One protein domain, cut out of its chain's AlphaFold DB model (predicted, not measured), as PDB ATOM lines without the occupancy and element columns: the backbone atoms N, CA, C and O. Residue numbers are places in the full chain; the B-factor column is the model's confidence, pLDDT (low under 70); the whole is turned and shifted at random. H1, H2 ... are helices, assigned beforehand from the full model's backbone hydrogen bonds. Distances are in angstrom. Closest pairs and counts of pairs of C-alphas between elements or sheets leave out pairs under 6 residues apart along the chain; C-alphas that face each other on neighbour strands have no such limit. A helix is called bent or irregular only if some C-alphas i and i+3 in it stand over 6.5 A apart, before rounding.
ATOM      1  N   GLU A   7      49.410 -43.020   1.885       90.50
ATOM      2  CA  GLU A   7      50.491 -42.040   2.059       90.50
ATOM      3  C   GLU A   7      50.013 -40.728   2.707       90.50
ATOM      4  O   GLU A   7      50.722 -40.132   3.515       90.50
ATOM      5  N   SER A   8      48.804 -40.255   2.379       88.31
ATOM      6  CA  SER A   8      48.232 -39.082   3.047       88.31
ATOM      7  C   SER A   8      47.943 -39.356   4.520       88.31
ATOM      8  O   SER A   8      48.193 -38.479   5.340       88.31
ATOM      9  N   TYR A   9      47.465 -40.551   4.877       90.81
ATOM     10  CA  TYR A   9      47.259 -40.915   6.282       90.81
ATOM     11  C   TYR A   9      48.578 -41.098   7.040       90.81
ATOM     12  O   TYR A   9      48.675 -40.637   8.176       90.81
ATOM     13  N   GLU A  10      49.588 -41.717   6.422       91.44
ATOM     14  CA  GLU A  10      50.938 -41.841   6.995       91.44
ATOM     15  C   GLU A  10      51.527 -40.457   7.290       91.44
ATOM     16  O   GLU A  10      51.933 -40.187   8.416       91.44
ATOM     17  N   ARG A  11      51.437 -39.522   6.336       93.31
ATOM     18  CA  ARG A  11      51.888 -38.139   6.540       93.31
ATOM     19  C   ARG A  11      51.154 -37.436   7.678       93.31
ATOM     20  O   ARG A  11      51.765 -36.666   8.410       93.31
ATOM     21  N   VAL A  12      49.850 -37.678   7.843       90.19
ATOM     22  CA  VAL A  12      49.110 -37.136   8.994       90.19
ATOM     23  C   VAL A  12      49.649 -37.698  10.302       90.19
ATOM     24  O   VAL A  12      49.815 -36.933  11.244       90.19
ATOM     25  N   GLN A  13      49.954 -38.994  10.373       89.88
ATOM     26  CA  GLN A  13      50.561 -39.572  11.573       89.88
ATOM     27  C   GLN A  13      51.915 -38.927  11.877       89.88
ATOM     28  O   GLN A  13      52.106 -38.478  13.004       89.88
ATOM     29  N   ASP A  14      52.779 -38.770  10.872       90.25
ATOM     30  CA  ASP A  14      54.089 -38.128  11.032       90.25
ATOM     31  C   ASP A  14      53.967 -36.676  11.530       90.25
ATOM     32  O   ASP A  14      54.663 -36.282  12.465       90.25
ATOM     33  N   ILE A  15      53.034 -35.894  10.966       87.94
ATOM     34  CA  ILE A  15      52.741 -34.521  11.419       87.94
ATOM     35  C   ILE A  15      52.328 -34.521  12.896       87.94
ATOM     36  O   ILE A  15      52.818 -33.718  13.686       87.94
ATOM     37  N   ILE A  16      51.411 -35.410  13.284       87.50
ATOM     38  CA  ILE A  16      50.896 -35.456  14.656       87.50
ATOM     39  C   ILE A  16      51.972 -35.910  15.645       87.50
ATOM     40  O   ILE A  16      52.023 -35.382  16.758       87.50
ATOM     41  N   GLU A  17      52.827 -36.861  15.270       85.62
ATOM     42  CA  GLU A  17      53.949 -37.311  16.096       85.62
ATOM     43  C   GLU A  17      54.991 -36.205  16.293       85.62
ATOM     44  O   GLU A  17      55.395 -35.958  17.433       85.62
ATOM     45  N   ASP A  18      55.370 -35.497  15.227       82.75
ATOM     46  CA  ASP A  18      56.317 -34.379  15.291       82.75
ATOM     47  C   ASP A  18      55.769 -33.235  16.159       82.75
ATOM     48  O   ASP A  18      56.422 -32.801  17.112       82.75
ATOM     49  N   MET A  19      54.506 -32.849  15.939       77.06
ATOM     50  CA  MET A  19      53.805 -31.886  16.790       77.06
ATOM     51  C   MET A  19      53.775 -32.341  18.253       77.06
ATOM     52  O   MET A  19      54.100 -31.569  19.148       77.06
ATOM     53  N   SER A  20      53.427 -33.600  18.529       72.06
ATOM     54  CA  SER A  20      53.337 -34.108  19.906       72.06
ATOM     55  C   SER A  20      54.701 -34.127  20.605       72.06
ATOM     56  O   SER A  20      54.787 -33.764  21.776       72.06
ATOM     57  N   CYS A  21      55.779 -34.470  19.890       59.62
ATOM     58  CA  CYS A  21      57.143 -34.462  20.423       59.62
ATOM     59  C   CYS A  21      57.621 -33.047  20.785       59.62
ATOM     60  O   CYS A  21      58.368 -32.865  21.749       59.62
ATOM     61  N   CYS A  22      57.185 -32.036  20.033       56.00
ATOM     62  CA  CYS A  22      57.466 -30.638  20.338       56.00
ATOM     63  C   CYS A  22      56.660 -30.098  21.530       56.00
ATOM     64  O   CYS A  22      57.069 -29.115  22.149       56.00
ATOM     65  N   CYS A  23      55.533 -30.731  21.863       53.94
ATOM     66  CA  CYS A  23      54.532 -30.201  22.788       53.94
ATOM     67  C   CYS A  23      54.474 -30.904  24.153       53.94
ATOM     68  O   CYS A  23      53.711 -30.470  25.012       53.94
ATOM     69  N   GLU A  24      55.293 -31.930  24.410       51.81
ATOM     70  CA  GLU A  24      55.382 -32.573  25.735       51.81
ATOM     71  C   GLU A  24      55.960 -31.662  26.843       51.81
ATOM     72  O   GLU A  24      56.008 -32.086  28.000       51.81
ATOM     73  N   PHE A  25      56.387 -30.425  26.538       42.66
ATOM     74  CA  PHE A  25      57.164 -29.621  27.486       42.66
ATOM     75  C   PHE A  25      56.484 -28.431  28.177       42.66
ATOM     76  O   PHE A  25      56.757 -28.308  29.367       42.66
ATOM     77  N   GLU A  26      55.637 -27.572  27.589       44.16
ATOM     78  CA  GLU A  26      55.189 -26.364  28.327       44.16
ATOM     79  C   GLU A  26      53.776 -25.848  27.969       44.16
ATOM     80  O   GLU A  26      53.387 -25.777  26.807       44.16
ATOM     81  N   ASP A  27      53.042 -25.455  29.020       49.16
ATOM     82  CA  ASP A  27      51.666 -24.927  29.121       49.16
ATOM     83  C   ASP A  27      51.361 -23.619  28.325       49.16
ATOM     84  O   ASP A  27      50.389 -22.925  28.640       49.16
ATOM     85  N   ASP A  28      52.146 -23.247  27.306       50.38
ATOM     86  CA  ASP A  28      51.984 -21.993  26.543       50.38
ATOM     87  C   ASP A  28      51.435 -22.240  25.120       50.38
ATOM     88  O   ASP A  28      52.166 -22.501  24.163       50.38
ATOM     89  N   TYR A  29      50.111 -22.108  24.975       53.38
ATOM     90  CA  TYR A  29      49.365 -22.293  23.718       53.38
ATOM     91  C   TYR A  29      49.826 -21.385  22.558       53.38
ATOM     92  O   TYR A  29      49.686 -21.769  21.399       53.38
ATOM     93  N   ASP A  30      50.404 -20.214  22.838       55.78
ATOM     94  CA  ASP A  30      50.882 -19.299  21.790       55.78
ATOM     95  C   ASP A  30      52.175 -19.815  21.121       55.78
ATOM     96  O   ASP A  30      52.361 -19.644  19.918       55.78
ATOM     97  N   GLN A  31      53.053 -20.504  21.866       59.59
ATOM     98  CA  GLN A  31      54.246 -21.155  21.296       59.59
ATOM     99  C   GLN A  31      53.892 -22.466  20.586       59.59
ATOM    100  O   GLN A  31      54.565 -22.875  19.638       59.59
ATOM    101  N   TRP A  32      52.812 -23.107  21.033       68.50
ATOM    102  CA  TRP A  32      52.291 -24.336  20.451       68.50
ATOM    103  C   TRP A  32      51.882 -24.139  18.982       68.50
ATOM    104  O   TRP A  32      52.240 -24.952  18.132       68.50
ATOM    105  N   GLU A  33      51.198 -23.036  18.655       65.56
ATOM    106  CA  GLU A  33      50.738 -22.758  17.287       65.56
ATOM    107  C   GLU A  33      51.900 -22.496  16.312       65.56
ATOM    108  O   GLU A  33      51.868 -22.987  15.182       65.56
ATOM    109  N   ASP A  34      52.937 -21.770  16.748       69.38
ATOM    110  CA  ASP A  34      54.143 -21.489  15.955       69.38
ATOM    111  C   ASP A  34      54.881 -22.781  15.578       69.38
ATOM    112  O   ASP A  34      55.227 -23.006  14.415       69.38
ATOM    113  N   ILE A  35      55.114 -23.649  16.569       70.19
ATOM    114  CA  ILE A  35      55.855 -24.895  16.363       70.19
ATOM    115  C   ILE A  35      55.027 -25.876  15.530       70.19
ATOM    116  O   ILE A  35      55.557 -26.505  14.616       70.19
ATOM    117  N   ALA A  36      53.720 -25.954  15.776       73.75
ATOM    118  CA  ALA A  36      52.820 -26.797  15.005       73.75
ATOM    119  C   ALA A  36      52.719 -26.356  13.537       73.75
ATOM    120  O   ALA A  36      52.788 -27.195  12.642       73.75
ATOM    121  N   ALA A  37      52.606 -25.052  13.263       76.06
ATOM    122  CA  ALA A  37      52.599 -24.539  11.894       76.06
ATOM    123  C   ALA A  37      53.942 -24.796  11.184       76.06
ATOM    124  O   ALA A  37      53.954 -25.222  10.027       76.06
ATOM    125  N   SER A  38      55.066 -24.622  11.890       78.88
ATOM    126  CA  SER A  38      56.396 -24.962  11.369       78.88
ATOM    127  C   SER A  38      56.535 -26.456  11.069       78.88
ATOM    128  O   SER A  38      57.130 -26.819  10.054       78.88
ATOM    129  N   SER A  39      55.999 -27.318  11.934       77.19
ATOM    130  CA  SER A  39      55.955 -28.762  11.708       77.19
ATOM    131  C   SER A  39      55.182 -29.061  10.426       77.19
ATOM    132  O   SER A  39      55.723 -29.683   9.515       77.19
ATOM    133  N   MET A  40      53.980 -28.492  10.266       86.00
ATOM    134  CA  MET A  40      53.177 -28.662   9.050       86.00
ATOM    135  C   MET A  40      53.917 -28.235   7.779       86.00
ATOM    136  O   MET A  40      53.866 -28.956   6.783       86.00
ATOM    137  N   ALA A  41      54.649 -27.118   7.807       86.25
ATOM    138  CA  ALA A  41      55.425 -26.669   6.652       86.25
ATOM    139  C   ALA A  41      56.428 -27.728   6.168       86.25
ATOM    140  O   ALA A  41      56.521 -27.973   4.967       86.25
ATOM    141  N   SER A  42      57.092 -28.429   7.094       86.75
ATOM    142  CA  SER A  42      58.078 -29.465   6.757       86.75
ATOM    143  C   SER A  42      57.500 -30.666   5.995       86.75
ATOM    144  O   SER A  42      58.237 -31.341   5.278       86.75
ATOM    145  N   PHE A  43      56.188 -30.905   6.097       90.06
ATOM    146  CA  PHE A  43      55.504 -32.014   5.426       90.06
ATOM    147  C   PHE A  43      54.653 -31.578   4.229       90.06
ATOM    148  O   PHE A  43      54.340 -32.410   3.374       90.06
ATOM    149  N   LEU A  44      54.234 -30.309   4.182       93.62
ATOM    150  CA  LEU A  44      53.250 -29.821   3.216       93.62
ATOM    151  C   LEU A  44      53.854 -28.971   2.087       93.62
ATOM    152  O   LEU A  44      53.257 -28.904   1.013       93.62
ATOM    153  N   ASP A  45      55.023 -28.350   2.284       91.44
ATOM    154  CA  ASP A  45      55.590 -27.403   1.310       91.44
ATOM    155  C   ASP A  45      55.982 -28.021  -0.035       91.44
ATOM    156  O   ASP A  45      55.921 -27.330  -1.060       91.44
ATOM    157  N   ASP A  46      56.339 -29.306  -0.026       90.81
ATOM    158  CA  ASP A  46      56.748 -30.068  -1.210       90.81
ATOM    159  C   ASP A  46      55.575 -30.783  -1.903       90.81
ATOM    160  O   ASP A  46      55.774 -31.453  -2.918       90.81
ATOM    161  N   LEU A  47      54.352 -30.660  -1.375       93.00
ATOM    162  CA  LEU A  47      53.180 -31.307  -1.958       93.00
ATOM    163  C   LEU A  47      52.657 -30.532  -3.164       93.00
ATOM    164  O   LEU A  47      52.457 -29.312  -3.109       93.00
ATOM    165  N   ASP A  48      52.346 -31.265  -4.232       93.25
ATOM    166  CA  ASP A  48      51.531 -30.730  -5.316       93.25
ATOM    167  C   ASP A  48      50.068 -30.515  -4.875       93.25
ATOM    168  O   ASP A  48      49.665 -30.819  -3.748       93.25
ATOM    169  N   GLY A  49      49.250 -29.954  -5.769       92.31
ATOM    170  CA  GLY A  49      47.854 -29.646  -5.461       92.31
ATOM    171  C   GLY A  49      47.023 -30.873  -5.066       92.31
ATOM    172  O   GLY A  49      46.262 -30.801  -4.105       92.31
ATOM    173  N   GLU A  50      47.181 -32.006  -5.752       93.94
ATOM    174  CA  GLU A  50      46.391 -33.214  -5.481       93.94
ATOM    175  C   GLU A  50      46.813 -33.850  -4.150       93.94
ATOM    176  O   GLU A  50      45.975 -34.219  -3.320       93.94
ATOM    177  N   GLN A  51      48.123 -33.922  -3.907       94.75
ATOM    178  CA  GLN A  51      48.684 -34.420  -2.655       94.75
ATOM    179  C   GLN A  51      48.263 -33.559  -1.460       94.75
ATOM    180  O   GLN A  51      47.929 -34.097  -0.397       94.75
ATOM    181  N   LEU A  52      48.237 -32.233  -1.631       95.44
ATOM    182  CA  LEU A  52      47.767 -31.306  -0.608       95.44
ATOM    183  C   LEU A  52      46.276 -31.519  -0.317       95.44
ATOM    184  O   LEU A  52      45.898 -31.634   0.846       95.44
ATOM    185  N   GLU A  53      45.432 -31.632  -1.347       95.81
ATOM    186  CA  GLU A  53      43.993 -31.876  -1.178       95.81
ATOM    187  C   GLU A  53      43.704 -33.168  -0.403       95.81
ATOM    188  O   GLU A  53      42.882 -33.168   0.521       95.81
ATOM    189  N   MET A  54      44.388 -34.263  -0.748       95.06
ATOM    190  CA  MET A  54      44.230 -35.546  -0.057       95.06
ATOM    191  C   MET A  54      44.720 -35.480   1.390       95.06
ATOM    192  O   MET A  54      44.042 -35.980   2.289       95.06
ATOM    193  N   THR A  55      45.856 -34.826   1.635       95.06
ATOM    194  CA  THR A  55      46.419 -34.695   2.987       95.06
ATOM    195  C   THR A  55      45.543 -33.805   3.872       95.06
ATOM    196  O   THR A  55      45.280 -34.148   5.021       95.06
ATOM    197  N   VAL A  56      44.986 -32.714   3.338       95.62
ATOM    198  CA  VAL A  56      44.029 -31.865   4.068       95.62
ATOM    199  C   VAL A  56      42.725 -32.609   4.356       95.62
ATOM    200  O   VAL A  56      42.134 -32.415   5.415       95.62
ATOM    201  N   ALA A  57      42.259 -33.469   3.448       95.12
ATOM    202  CA  ALA A  57      41.106 -34.326   3.718       95.12
ATOM    203  C   ALA A  57      41.386 -35.341   4.841       95.12
ATOM    204  O   ALA A  57      40.529 -35.536   5.696       95.12
ATOM    205  N   ALA A  58      42.587 -35.923   4.887       94.88
ATOM    206  CA  ALA A  58      43.002 -36.799   5.983       94.88
ATOM    207  C   ALA A  58      43.106 -36.043   7.322       94.88
ATOM    208  O   ALA A  58      42.639 -36.536   8.348       94.88
ATOM    209  N   LEU A  59      43.658 -34.823   7.316       94.44
ATOM    210  CA  LEU A  59      43.710 -33.958   8.503       94.44
ATOM    211  C   LEU A  59      42.312 -33.571   8.987       94.44
ATOM    212  O   LEU A  59      42.079 -33.528  10.188       94.44
ATOM    213  N   GLU A  60      41.372 -33.312   8.078       95.06
ATOM    214  CA  GLU A  60      39.974 -33.061   8.431       95.06
ATOM    215  C   GLU A  60      39.342 -34.268   9.136       95.06
ATOM    216  O   GLU A  60      38.733 -34.086  10.189       95.06
ATOM    217  N   GLU A  61      39.516 -35.485   8.605       94.25
ATOM    218  CA  GLU A  61      39.036 -36.708   9.266       94.25
ATOM    219  C   GLU A  61      39.652 -36.867  10.661       94.25
ATOM    220  O   GLU A  61      38.923 -37.122  11.619       94.25
ATOM    221  N   TYR A  62      40.963 -36.636  10.792       92.62
ATOM    222  CA  TYR A  62      41.648 -36.660  12.085       92.62
ATOM    223  C   TYR A  62      41.077 -35.621  13.057       92.62
ATOM    224  O   TYR A  62      40.777 -35.955  14.198       92.62
ATOM    225  N   ILE A  63      40.911 -34.367  12.630       92.19
ATOM    226  CA  ILE A  63      40.401 -33.282  13.481       92.19
ATOM    227  C   ILE A  63      38.992 -33.616  13.983       92.19
ATOM    228  O   ILE A  63      38.707 -33.420  15.163       92.19
ATOM    229  N   ILE A  64      38.122 -34.121  13.105       93.06
ATOM    230  CA  ILE A  64      36.742 -34.477  13.458       93.06
ATOM    231  C   ILE A  64      36.723 -35.650  14.448       93.06
ATOM    232  O   ILE A  64      36.088 -35.538  15.490       93.06
ATOM    233  N   ASP A  65      37.450 -36.738  14.172       92.25
ATOM    234  CA  ASP A  65      37.507 -37.916  15.057       92.25
ATOM    235  C   ASP A  65      38.159 -37.599  16.414       92.25
ATOM    236  O   ASP A  65      37.730 -38.060  17.477       92.25
ATOM    237  N   LYS A  66      39.191 -36.748  16.405       90.12
ATOM    238  CA  LYS A  66      39.893 -36.343  17.620       90.12
ATOM    239  C   LYS A  66      39.037 -35.439  18.500       90.12
ATOM    240  O   LYS A  66      39.172 -35.530  19.718       90.12
ATOM    241  N   ALA A  67      38.150 -34.618  17.930       89.00
ATOM    242  CA  ALA A  67      37.321 -33.676  18.686       89.00
ATOM    243  C   ALA A  67      36.438 -34.364  19.744       89.00
ATOM    244  O   ALA A  67      36.274 -33.817  20.833       89.00
ATOM    245  N   ASP A  68      35.968 -35.587  19.476       87.81
ATOM    246  CA  ASP A  68      35.160 -36.380  20.416       87.81
ATOM    247  C   ASP A  68      35.936 -36.810  21.676       87.81
ATOM    248  O   ASP A  68      35.344 -37.076  22.724       87.81
ATOM    249  N   ASN A  69      37.265 -36.905  21.582       84.94
ATOM    250  CA  ASN A  69      38.124 -37.456  22.634       84.94
ATOM    251  C   ASN A  69      39.053 -36.410  23.265       84.94
ATOM    252  O   ASN A  69      39.395 -36.516  24.442       84.94
ATOM    253  N   ASP A  70      39.490 -35.428  22.479       85.06
ATOM    254  CA  ASP A  70      40.443 -34.388  22.853       85.06
ATOM    255  C   ASP A  70      40.237 -33.148  21.965       85.06
ATOM    256  O   ASP A  70      40.938 -32.914  20.973       85.06
ATOM    257  N   LEU A  71      39.229 -32.354  22.328       84.31
ATOM    258  CA  LEU A  71      38.859 -31.135  21.611       84.31
ATOM    259  C   LEU A  71      40.014 -30.128  21.527       84.31
ATOM    260  O   LEU A  71      40.162 -29.457  20.507       84.31
ATOM    261  N   ASN A  72      40.854 -30.044  22.563       82.56
ATOM    262  CA  ASN A  72      41.989 -29.124  22.575       82.56
ATOM    263  C   ASN A  72      43.006 -29.505  21.497       82.56
ATOM    264  O   ASN A  72      43.408 -28.644  20.715       82.56
ATOM    265  N   MET A  73      43.363 -30.790  21.395       84.12
ATOM    266  CA  MET A  73      44.251 -31.270  20.334       84.12
ATOM    267  C   MET A  73      43.637 -31.057  18.944       84.12
ATOM    268  O   MET A  73      44.313 -30.586  18.030       84.12
ATOM    269  N   ALA A  74      42.345 -31.354  18.779       87.81
ATOM    270  CA  ALA A  74      41.643 -31.159  17.511       87.81
ATOM    271  C   ALA A  74      41.638 -29.686  17.063       87.81
ATOM    272  O   ALA A  74      41.980 -29.369  15.920       87.81
ATOM    273  N   MET A  75      41.292 -28.770  17.973       86.12
ATOM    274  CA  MET A  75      41.314 -27.330  17.720       86.12
ATOM    275  C   MET A  75      42.721 -26.814  17.438       86.12
ATOM    276  O   MET A  75      42.893 -25.968  16.556       86.12
ATOM    277  N   GLY A  76      43.713 -27.326  18.162       85.25
ATOM    278  CA  GLY A  76      45.105 -27.004  17.925       85.25
ATOM    279  C   GLY A  76      45.500 -27.337  16.488       85.25
ATOM    280  O   GLY A  76      45.908 -26.453  15.735       85.25
ATOM    281  N   VAL A  77      45.347 -28.600  16.081       89.06
ATOM    282  CA  VAL A  77      45.745 -29.067  14.739       89.06
ATOM    283  C   VAL A  77      45.024 -28.275  13.650       89.06
ATOM    284  O   VAL A  77      45.649 -27.837  12.684       89.06
ATOM    285  N   LYS A  78      43.725 -28.007  13.833       91.38
ATOM    286  CA  LYS A  78      42.949 -27.148  12.931       91.38
ATOM    287  C   LYS A  78      43.551 -25.743  12.807       91.38
ATOM    288  O   LYS A  78      43.641 -25.210  11.702       91.38
ATOM    289  N   THR A  79      43.919 -25.134  13.930       89.31
ATOM    290  CA  THR A  79      44.448 -23.763  13.972       89.31
ATOM    291  C   THR A  79      45.820 -23.687  13.311       89.31
ATOM    292  O   THR A  79      46.014 -22.855  12.425       89.31
ATOM    293  N   ALA A  80      46.718 -24.621  13.638       89.88
ATOM    294  CA  ALA A  80      48.035 -24.737  13.018       89.88
ATOM    295  C   ALA A  80      47.944 -24.936  11.496       89.88
ATOM    296  O   ALA A  80      48.624 -24.245  10.739       89.88
ATOM    297  N   LEU A  81      47.034 -25.799  11.029       93.25
ATOM    298  CA  LEU A  81      46.802 -26.014   9.599       93.25
ATOM    299  C   LEU A  81      46.280 -24.753   8.900       93.25
ATOM    300  O   LEU A  81      46.742 -24.405   7.813       93.25
ATOM    301  N   ALA A  82      45.327 -24.045   9.512       93.56
ATOM    302  CA  ALA A  82      44.814 -22.795   8.958       93.56
ATOM    303  C   ALA A  82      45.911 -21.726   8.878       93.56
ATOM    304  O   ALA A  82      45.987 -20.987   7.896       93.56
ATOM    305  N   ARG A  83      46.766 -21.645   9.900       91.25
ATOM    306  CA  ARG A  83      47.898 -20.726   9.924       91.25
ATOM    307  C   ARG A  83      48.917 -21.046   8.838       91.25
ATOM    308  O   ARG A  83      49.202 -20.156   8.041       91.25
ATOM    309  N   TYR A  84      49.360 -22.301   8.743       93.88
ATOM    310  CA  TYR A  84      50.251 -22.766   7.677       93.88
ATOM    311  C   TYR A  84      49.736 -22.336   6.297       93.88
ATOM    312  O   TYR A  84      50.455 -21.721   5.513       93.88
ATOM    313  N   MET A  85      48.454 -22.581   6.015       95.62
ATOM    314  CA  MET A  85      47.855 -22.232   4.725       95.62
ATOM    315  C   MET A  85      47.876 -20.720   4.448       95.62
ATOM    316  O   MET A  85      48.079 -20.310   3.305       95.62
ATOM    317  N   ARG A  86      47.673 -19.872   5.467       95.81
ATOM    318  CA  ARG A  86      47.758 -18.408   5.316       95.81
ATOM    319  C   ARG A  86      49.186 -17.957   5.031       95.81
ATOM    320  O   ARG A  86      49.387 -17.189   4.094       95.81
ATOM    321  N   GLU A  87      50.156 -18.468   5.784       94.25
ATOM    322  CA  GLU A  87      51.579 -18.157   5.594       94.25
ATOM    323  C   GLU A  87      52.067 -18.633   4.219       94.25
ATOM    324  O   GLU A  87      52.754 -17.901   3.506       94.25
ATOM    325  N   ARG A  88      51.623 -19.816   3.775       95.25
ATOM    326  CA  ARG A  88      51.913 -20.337   2.436       95.25
ATOM    327  C   ARG A  88      51.353 -19.433   1.341       95.25
ATOM    328  O   ARG A  88      52.048 -19.162   0.364       95.25
ATOM    329  N   LEU A  89      50.123 -18.938   1.490       97.31
ATOM    330  CA  LEU A  89      49.533 -17.989   0.538       97.31
ATOM    331  C   LEU A  89      50.287 -16.659   0.502       97.31
ATOM    332  O   LEU A  89      50.507 -16.129  -0.585       97.31
ATOM    333  N   GLU A  90      50.693 -16.135   1.658       97.19
ATOM    334  CA  GLU A  90      51.493 -14.910   1.748       97.19
ATOM    335  C   GLU A  90      52.860 -15.081   1.074       97.19
ATOM    336  O   GLU A  90      53.280 -14.217   0.298       97.19
ATOM    337  N   TYR A  91      53.524 -16.218   1.298       95.50
ATOM    338  CA  TYR A  91      54.782 -16.555   0.638       95.50
ATOM    339  C   TYR A  91      54.622 -16.627  -0.886       95.50
ATOM    340  O   TYR A  91      55.399 -16.014  -1.623       95.50
ATOM    341  N   LEU A  92      53.595 -17.338  -1.365       96.25
ATOM    342  CA  LEU A  92      53.312 -17.453  -2.794       96.25
ATOM    343  C   LEU A  92      53.067 -16.071  -3.414       96.25
ATOM    344  O   LEU A  92      53.689 -15.751  -4.422       96.25
ATOM    345  N   ASP A  93      52.216 -15.242  -2.805       97.62
ATOM    346  CA  ASP A  93      51.879 -13.903  -3.313       97.62
ATOM    347  C   ASP A  93      53.085 -12.949  -3.325       97.62
ATOM    348  O   ASP A  93      53.258 -12.175  -4.266       97.62
ATOM    349  N   THR A  94      53.946 -13.041  -2.310       97.56
ATOM    350  CA  THR A  94      55.093 -12.139  -2.142       97.56
ATOM    351  C   THR A  94      56.278 -12.520  -3.024       97.56
ATOM    352  O   THR A  94      56.948 -11.635  -3.558       97.56
ATOM    353  N   TYR A  95      56.564 -13.818  -3.162       96.44
ATOM    354  CA  TYR A  95      57.822 -14.290  -3.745       96.44
ATOM    355  C   TYR A  95      57.636 -15.079  -5.041       96.44
ATOM    356  O   TYR A  95      58.390 -14.873  -5.982       96.44
ATOM    357  N   VAL A  96      56.633 -15.955  -5.132       96.56
ATOM    358  CA  VAL A  96      56.524 -16.896  -6.265       96.56
ATOM    359  C   VAL A  96      55.699 -16.317  -7.411       96.56
ATOM    360  O   VAL A  96      56.122 -16.329  -8.565       96.56
ATOM    361  N   VAL A  97      54.522 -15.770  -7.108       96.81
ATOM    362  CA  VAL A  97      53.599 -15.210  -8.103       96.81
ATOM    363  C   VAL A  97      54.229 -14.066  -8.908       96.81
ATOM    364  O   VAL A  97      54.046 -14.054 -10.129       96.81
ATOM    365  N   PRO A  98      54.966 -13.111  -8.305       96.94
ATOM    366  CA  PRO A  98      55.626 -12.054  -9.066       96.94
ATOM    367  C   PRO A  98      56.679 -12.604 -10.031       96.94
ATOM    368  O   PRO A  98      56.699 -12.194 -11.191       96.94
ATOM    369  N   ASP A  99      57.494 -13.560  -9.585       96.88
ATOM    370  CA  ASP A  99      58.547 -14.171 -10.400       96.88
ATOM    371  C   ASP A  99      57.962 -14.940 -11.590       96.88
ATOM    372  O   ASP A  99      58.418 -14.769 -12.722       96.88
ATOM    373  N   VAL A 100      56.888 -15.707 -11.367       95.94
ATOM    374  CA  VAL A 100      56.165 -16.394 -12.448       95.94
ATOM    375  C   VAL A 100      55.613 -15.380 -13.441       95.94
ATOM    376  O   VAL A 100      55.883 -15.497 -14.631       95.94
ATOM    377  N   LYS A 101      54.919 -14.334 -12.976       95.00
ATOM    378  CA  LYS A 101      54.365 -13.291 -13.858       95.00
ATOM    379  C   LYS A 101      55.428 -12.573 -14.689       95.00
ATOM    380  O   LYS A 101      55.138 -12.184 -15.812       95.00
ATOM    381  N   LEU A 102      56.634 -12.392 -14.151       95.94
ATOM    382  CA  LEU A 102      57.763 -11.806 -14.882       95.94
ATOM    383  C   LEU A 102      58.365 -12.759 -15.922       95.94
ATOM    384  O   LEU A 102      59.043 -12.293 -16.836       95.94
ATOM    385  N   SER A 103      58.153 -14.066 -15.767       95.12
ATOM    386  CA  SER A 103      58.651 -15.094 -16.685       95.12
ATOM    387  C   SER A 103      57.703 -15.420 -17.843       95.12
ATOM    388  O   SER A 103      58.141 -16.062 -18.794       95.12
ATOM    389  N   LEU A 104      56.439 -14.988 -17.762       95.38
ATOM    390  CA  LEU A 104      55.429 -15.220 -18.794       95.38
ATOM    391  C   LEU A 104      55.659 -14.332 -20.016       95.38
ATOM    392  O   LEU A 104      56.076 -13.175 -19.898       95.38
ATOM    393  N   ASP A 105      55.315 -14.866 -21.184       94.19
ATOM    394  CA  ASP A 105      55.209 -14.066 -22.400       94.19
ATOM    395  C   ASP A 105      54.044 -13.056 -22.276       94.19
ATOM    396  O   ASP A 105      53.100 -13.258 -21.509       94.19
ATOM    397  N   GLU A 106      54.095 -11.939 -23.018       87.25
ATOM    398  CA  GLU A 106      53.127 -10.825 -22.891       87.25
ATOM    399  C   GLU A 106      51.656 -11.251 -23.072       87.25
ATOM    400  O   GLU A 106      50.742 -10.601 -22.557       87.25
ATOM    401  N   ASP A 107      51.429 -12.321 -23.826       91.44
ATOM    402  CA  ASP A 107      50.137 -12.884 -24.196       91.44
ATOM    403  C   ASP A 107      49.759 -14.157 -23.420       91.44
ATOM    404  O   ASP A 107      48.647 -14.664 -23.599       91.44
ATOM    405  N   GLU A 108      50.621 -14.642 -22.522       93.38
ATOM    406  CA  GLU A 108      50.338 -15.810 -21.689       93.38
ATOM    407  C   GLU A 108      49.592 -15.408 -20.398       93.38
ATOM    408  O   GLU A 108      50.092 -14.623 -19.584       93.38
ATOM    409  N   PRO A 109      48.364 -15.910 -20.169       94.06
ATOM    410  CA  PRO A 109      47.604 -15.573 -18.975       94.06
ATOM    411  C   PRO A 109      48.143 -16.319 -17.748       94.06
ATOM    412  O   PRO A 109      48.172 -17.544 -17.706       94.06
ATOM    413  N   TYR A 110      48.458 -15.576 -16.684       94.06
ATOM    414  CA  TYR A 110      48.891 -16.151 -15.401       94.06
ATOM    415  C   TYR A 110      47.945 -17.236 -14.858       94.06
ATOM    416  O   TYR A 110      48.410 -18.209 -14.272       94.06
ATOM    417  N   GLU A 111      46.634 -17.085 -15.058       95.31
ATOM    418  CA  GLU A 111      45.621 -18.021 -14.545       95.31
ATOM    419  C   GLU A 111      45.745 -19.443 -15.113       95.31
ATOM    420  O   GLU A 111      45.264 -20.382 -14.480       95.31
ATOM    421  N   ASP A 112      46.419 -19.612 -16.255       94.00
ATOM    422  CA  ASP A 112      46.638 -20.921 -16.880       94.00
ATOM    423  C   ASP A 112      47.930 -21.605 -16.383       94.00
ATOM    424  O   ASP A 112      48.232 -22.729 -16.783       94.00
ATOM    425  N   THR A 113      48.692 -20.958 -15.494       95.75
ATOM    426  CA  THR A 113      49.937 -21.512 -14.940       95.75
ATOM    427  C   THR A 113      49.682 -22.499 -13.802       95.75
ATOM    428  O   THR A 113      48.767 -22.325 -12.993       95.75
ATOM    429  N   ASP A 114      50.585 -23.471 -13.641       94.88
ATOM    430  CA  ASP A 114      50.567 -24.404 -12.505       94.88
ATOM    431  C   ASP A 114      50.594 -23.673 -11.151       94.88
ATOM    432  O   ASP A 114      49.963 -24.103 -10.187       94.88
ATOM    433  N   THR A 115      51.269 -22.517 -11.080       95.75
ATOM    434  CA  THR A 115      51.308 -21.688  -9.865       95.75
ATOM    435  C   THR A 115      49.939 -21.096  -9.539       95.75
ATOM    436  O   THR A 115      49.520 -21.137  -8.382       95.75
ATOM    437  N   ALA A 116      49.208 -20.578 -10.531       96.88
ATOM    438  CA  ALA A 116      47.856 -20.072 -10.307       96.88
ATOM    439  C   ALA A 116      46.899 -21.186  -9.871       96.88
ATOM    440  O   ALA A 116      46.118 -21.001  -8.931       96.88
ATOM    441  N   ILE A 117      47.008 -22.360 -10.499       96.44
ATOM    442  CA  ILE A 117      46.241 -23.551 -10.128       96.44
ATOM    443  C   ILE A 117      46.538 -23.935  -8.673       96.44
ATOM    444  O   ILE A 117      45.608 -24.056  -7.874       96.44
ATOM    445  N   TYR A 118      47.812 -24.036  -8.292       96.56
ATOM    446  CA  TYR A 118      48.214 -24.375  -6.926       96.56
ATOM    447  C   TYR A 118      47.747 -23.333  -5.898       96.56
ATOM    448  O   TYR A 118      47.170 -23.697  -4.876       96.56
ATOM    449  N   VAL A 119      47.880 -22.031  -6.181       97.88
ATOM    450  CA  VAL A 119      47.350 -20.958  -5.315       97.88
ATOM    451  C   VAL A 119      45.845 -21.128  -5.079       97.88
ATOM    452  O   VAL A 119      45.360 -20.926  -3.963       97.88
ATOM    453  N   ASN A 120      45.091 -21.504  -6.113       97.62
ATOM    454  CA  ASN A 120      43.656 -21.746  -5.992       97.62
ATOM    455  C   ASN A 120      43.345 -22.987  -5.145       97.62
ATOM    456  O   ASN A 120      42.402 -22.942  -4.350       97.62
ATOM    457  N   VAL A 121      44.159 -24.042  -5.239       97.69
ATOM    458  CA  VAL A 121      44.065 -25.214  -4.356       97.69
ATOM    459  C   VAL A 121      44.315 -24.817  -2.900       97.69
ATOM    460  O   VAL A 121      43.468 -25.085  -2.049       97.69
ATOM    461  N   VAL A 122      45.404 -24.102  -2.600       97.81
ATOM    462  CA  VAL A 122      45.723 -23.664  -1.225       97.81
ATOM    463  C   VAL A 122      44.600 -22.780  -0.658       97.81
ATOM    464  O   VAL A 122      44.166 -22.980   0.476       97.81
ATOM    465  N   LYS A 123      44.034 -21.858  -1.455       98.19
ATOM    466  CA  LYS A 123      42.857 -21.053  -1.060       98.19
ATOM    467  C   LYS A 123      41.632 -21.915  -0.758       98.19
ATOM    468  O   LYS A 123      40.915 -21.651   0.211       98.19
ATOM    469  N   ALA A 124      41.360 -22.917  -1.592       97.94
ATOM    470  CA  ALA A 124      40.246 -23.832  -1.386       97.94
ATOM    471  C   ALA A 124      40.437 -24.661  -0.108       97.94
ATOM    472  O   ALA A 124      39.487 -24.813   0.663       97.94
ATOM    473  N   MET A 125      41.660 -25.130   0.148       97.44
ATOM    474  CA  MET A 125      41.999 -25.893   1.346       97.44
ATOM    475  C   MET A 125      41.926 -25.041   2.610       97.44
ATOM    476  O   MET A 125      41.283 -25.468   3.564       97.44
ATOM    477  N   LEU A 126      42.445 -23.809   2.608       97.69
ATOM    478  CA  LEU A 126      42.272 -22.880   3.731       97.69
ATOM    479  C   LEU A 126      40.790 -22.699   4.077       97.69
ATOM    480  O   LEU A 126      40.388 -22.872   5.225       97.69
ATOM    481  N   LYS A 127      39.958 -22.416   3.069       97.31
ATOM    482  CA  LYS A 127      38.514 -22.253   3.265       97.31
ATOM    483  C   LYS A 127      37.873 -23.513   3.846       97.31
ATOM    484  O   LYS A 127      36.987 -23.407   4.691       97.31
ATOM    485  N   LYS A 128      38.295 -24.694   3.387       95.94
ATOM    486  CA  LYS A 128      37.822 -25.979   3.906       95.94
ATOM    487  C   LYS A 128      38.181 -26.130   5.385       95.94
ATOM    488  O   LYS A 128      37.296 -26.389   6.191       95.94
ATOM    489  N   VAL A 129      39.438 -25.869   5.742       94.88
ATOM    490  CA  VAL A 129      39.953 -25.956   7.116       94.88
ATOM    491  C   VAL A 129      39.226 -24.995   8.055       94.88
ATOM    492  O   VAL A 129      38.783 -25.393   9.131       94.88
ATOM    493  N   GLU A 130      39.013 -23.744   7.640       94.25
ATOM    494  CA  GLU A 130      38.266 -22.752   8.427       94.25
ATOM    495  C   GLU A 130      36.807 -23.173   8.681       94.25
ATOM    496  O   GLU A 130      36.223 -22.807   9.703       94.25
ATOM    497  N   GLN A 131      36.230 -23.974   7.780       95.06
ATOM    498  CA  GLN A 131      34.859 -24.479   7.867       95.06
ATOM    499  C   GLN A 131      34.716 -25.794   8.643       95.06
ATOM    500  O   GLN A 131      33.577 -26.185   8.912       95.06
ATOM    501  N   ILE A 132      35.819 -26.453   9.027       92.94
ATOM    502  CA  ILE A 132      35.768 -27.683   9.829       92.94
ATOM    503  C   ILE A 132      35.025 -27.392  11.128       92.94
ATOM    504  O   ILE A 132      35.382 -26.480  11.881       92.94
TER     505      ILE A 132
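What this domain is: This is residues 7 to 132 of the 136 residues of an uncharacterized protein of Ruminococcus sp (UniProt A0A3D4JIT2). A long kinked helix, H4, runs along most of a rod, with H3 and H5 side by side with it in an up-and-down bundle of three. The hairpin of H1 and H2 packs on this bundle, H1 on H3 and H2 on H4. The printed part has 126 residues with five named helices, H1 to H5 in chain order, and no named strand; the class is all helix. It is compact, with a radius of gyration of the C-alphas of 16.0 A, and spans 54 by 25 by 24 A.

Where its parts are: H4, residues 71 to 103, is 46.0 A long, from C-alpha 71 at (38.859, -31.135, 21.611) to C-alpha 103 at (58.651, -15.094, -16.685). It has a kink of 36 degrees near residue 92 and is irregular, but only just: C-alphas 94 and 97 are 6.9 A apart. H3 is residues 49 to 67, 26.7 A; H5 is residues 114 to 131, 25.7 A. H1, residues 7 to 23, 24.2 A, begins at C-alpha 7 (50.491, -42.040, 2.059); H2 is residues 29 to 44, 22.2 A.

How they stand to each other: H3, H4 and H5 form the bundle, each running against the one before it. H4 and H5, a hairpin, touch at a shallow tilt of 22 degrees, closest at the C-alphas of Met 85 and Leu 126, 5.7 A. The hairpin of H3 and H4 touches through residues 62 to 67 and 73 to 78 alone, closest at C-alphas 63 and 74, 4.7 A. H3 and H5 touch, closest at C-alphas 49 and 118, 5.5 A. H2 touches residues 76 to 84 of H4 alone at a steep tilt of 53 degrees, closest at C-alphas 37 and 80, 4.7 A. Residues 8 to 12 of H1 alone touch H3, closest at C-alphas 8 and 55, 4.7 A. H1 and H2 are apart from H5. Every O i to N i+4 pair is within hydrogen-bond range in H1, H3 and H5, against 10 of 12 in H2 and 26 of 29 in H4.

The domain as a whole: The two C-alphas farthest apart, of Asn 69 and Glu 106, are 54.8 A apart. The printed part has no cut and no long link. Residues 21 to 34 have pLDDT under 70.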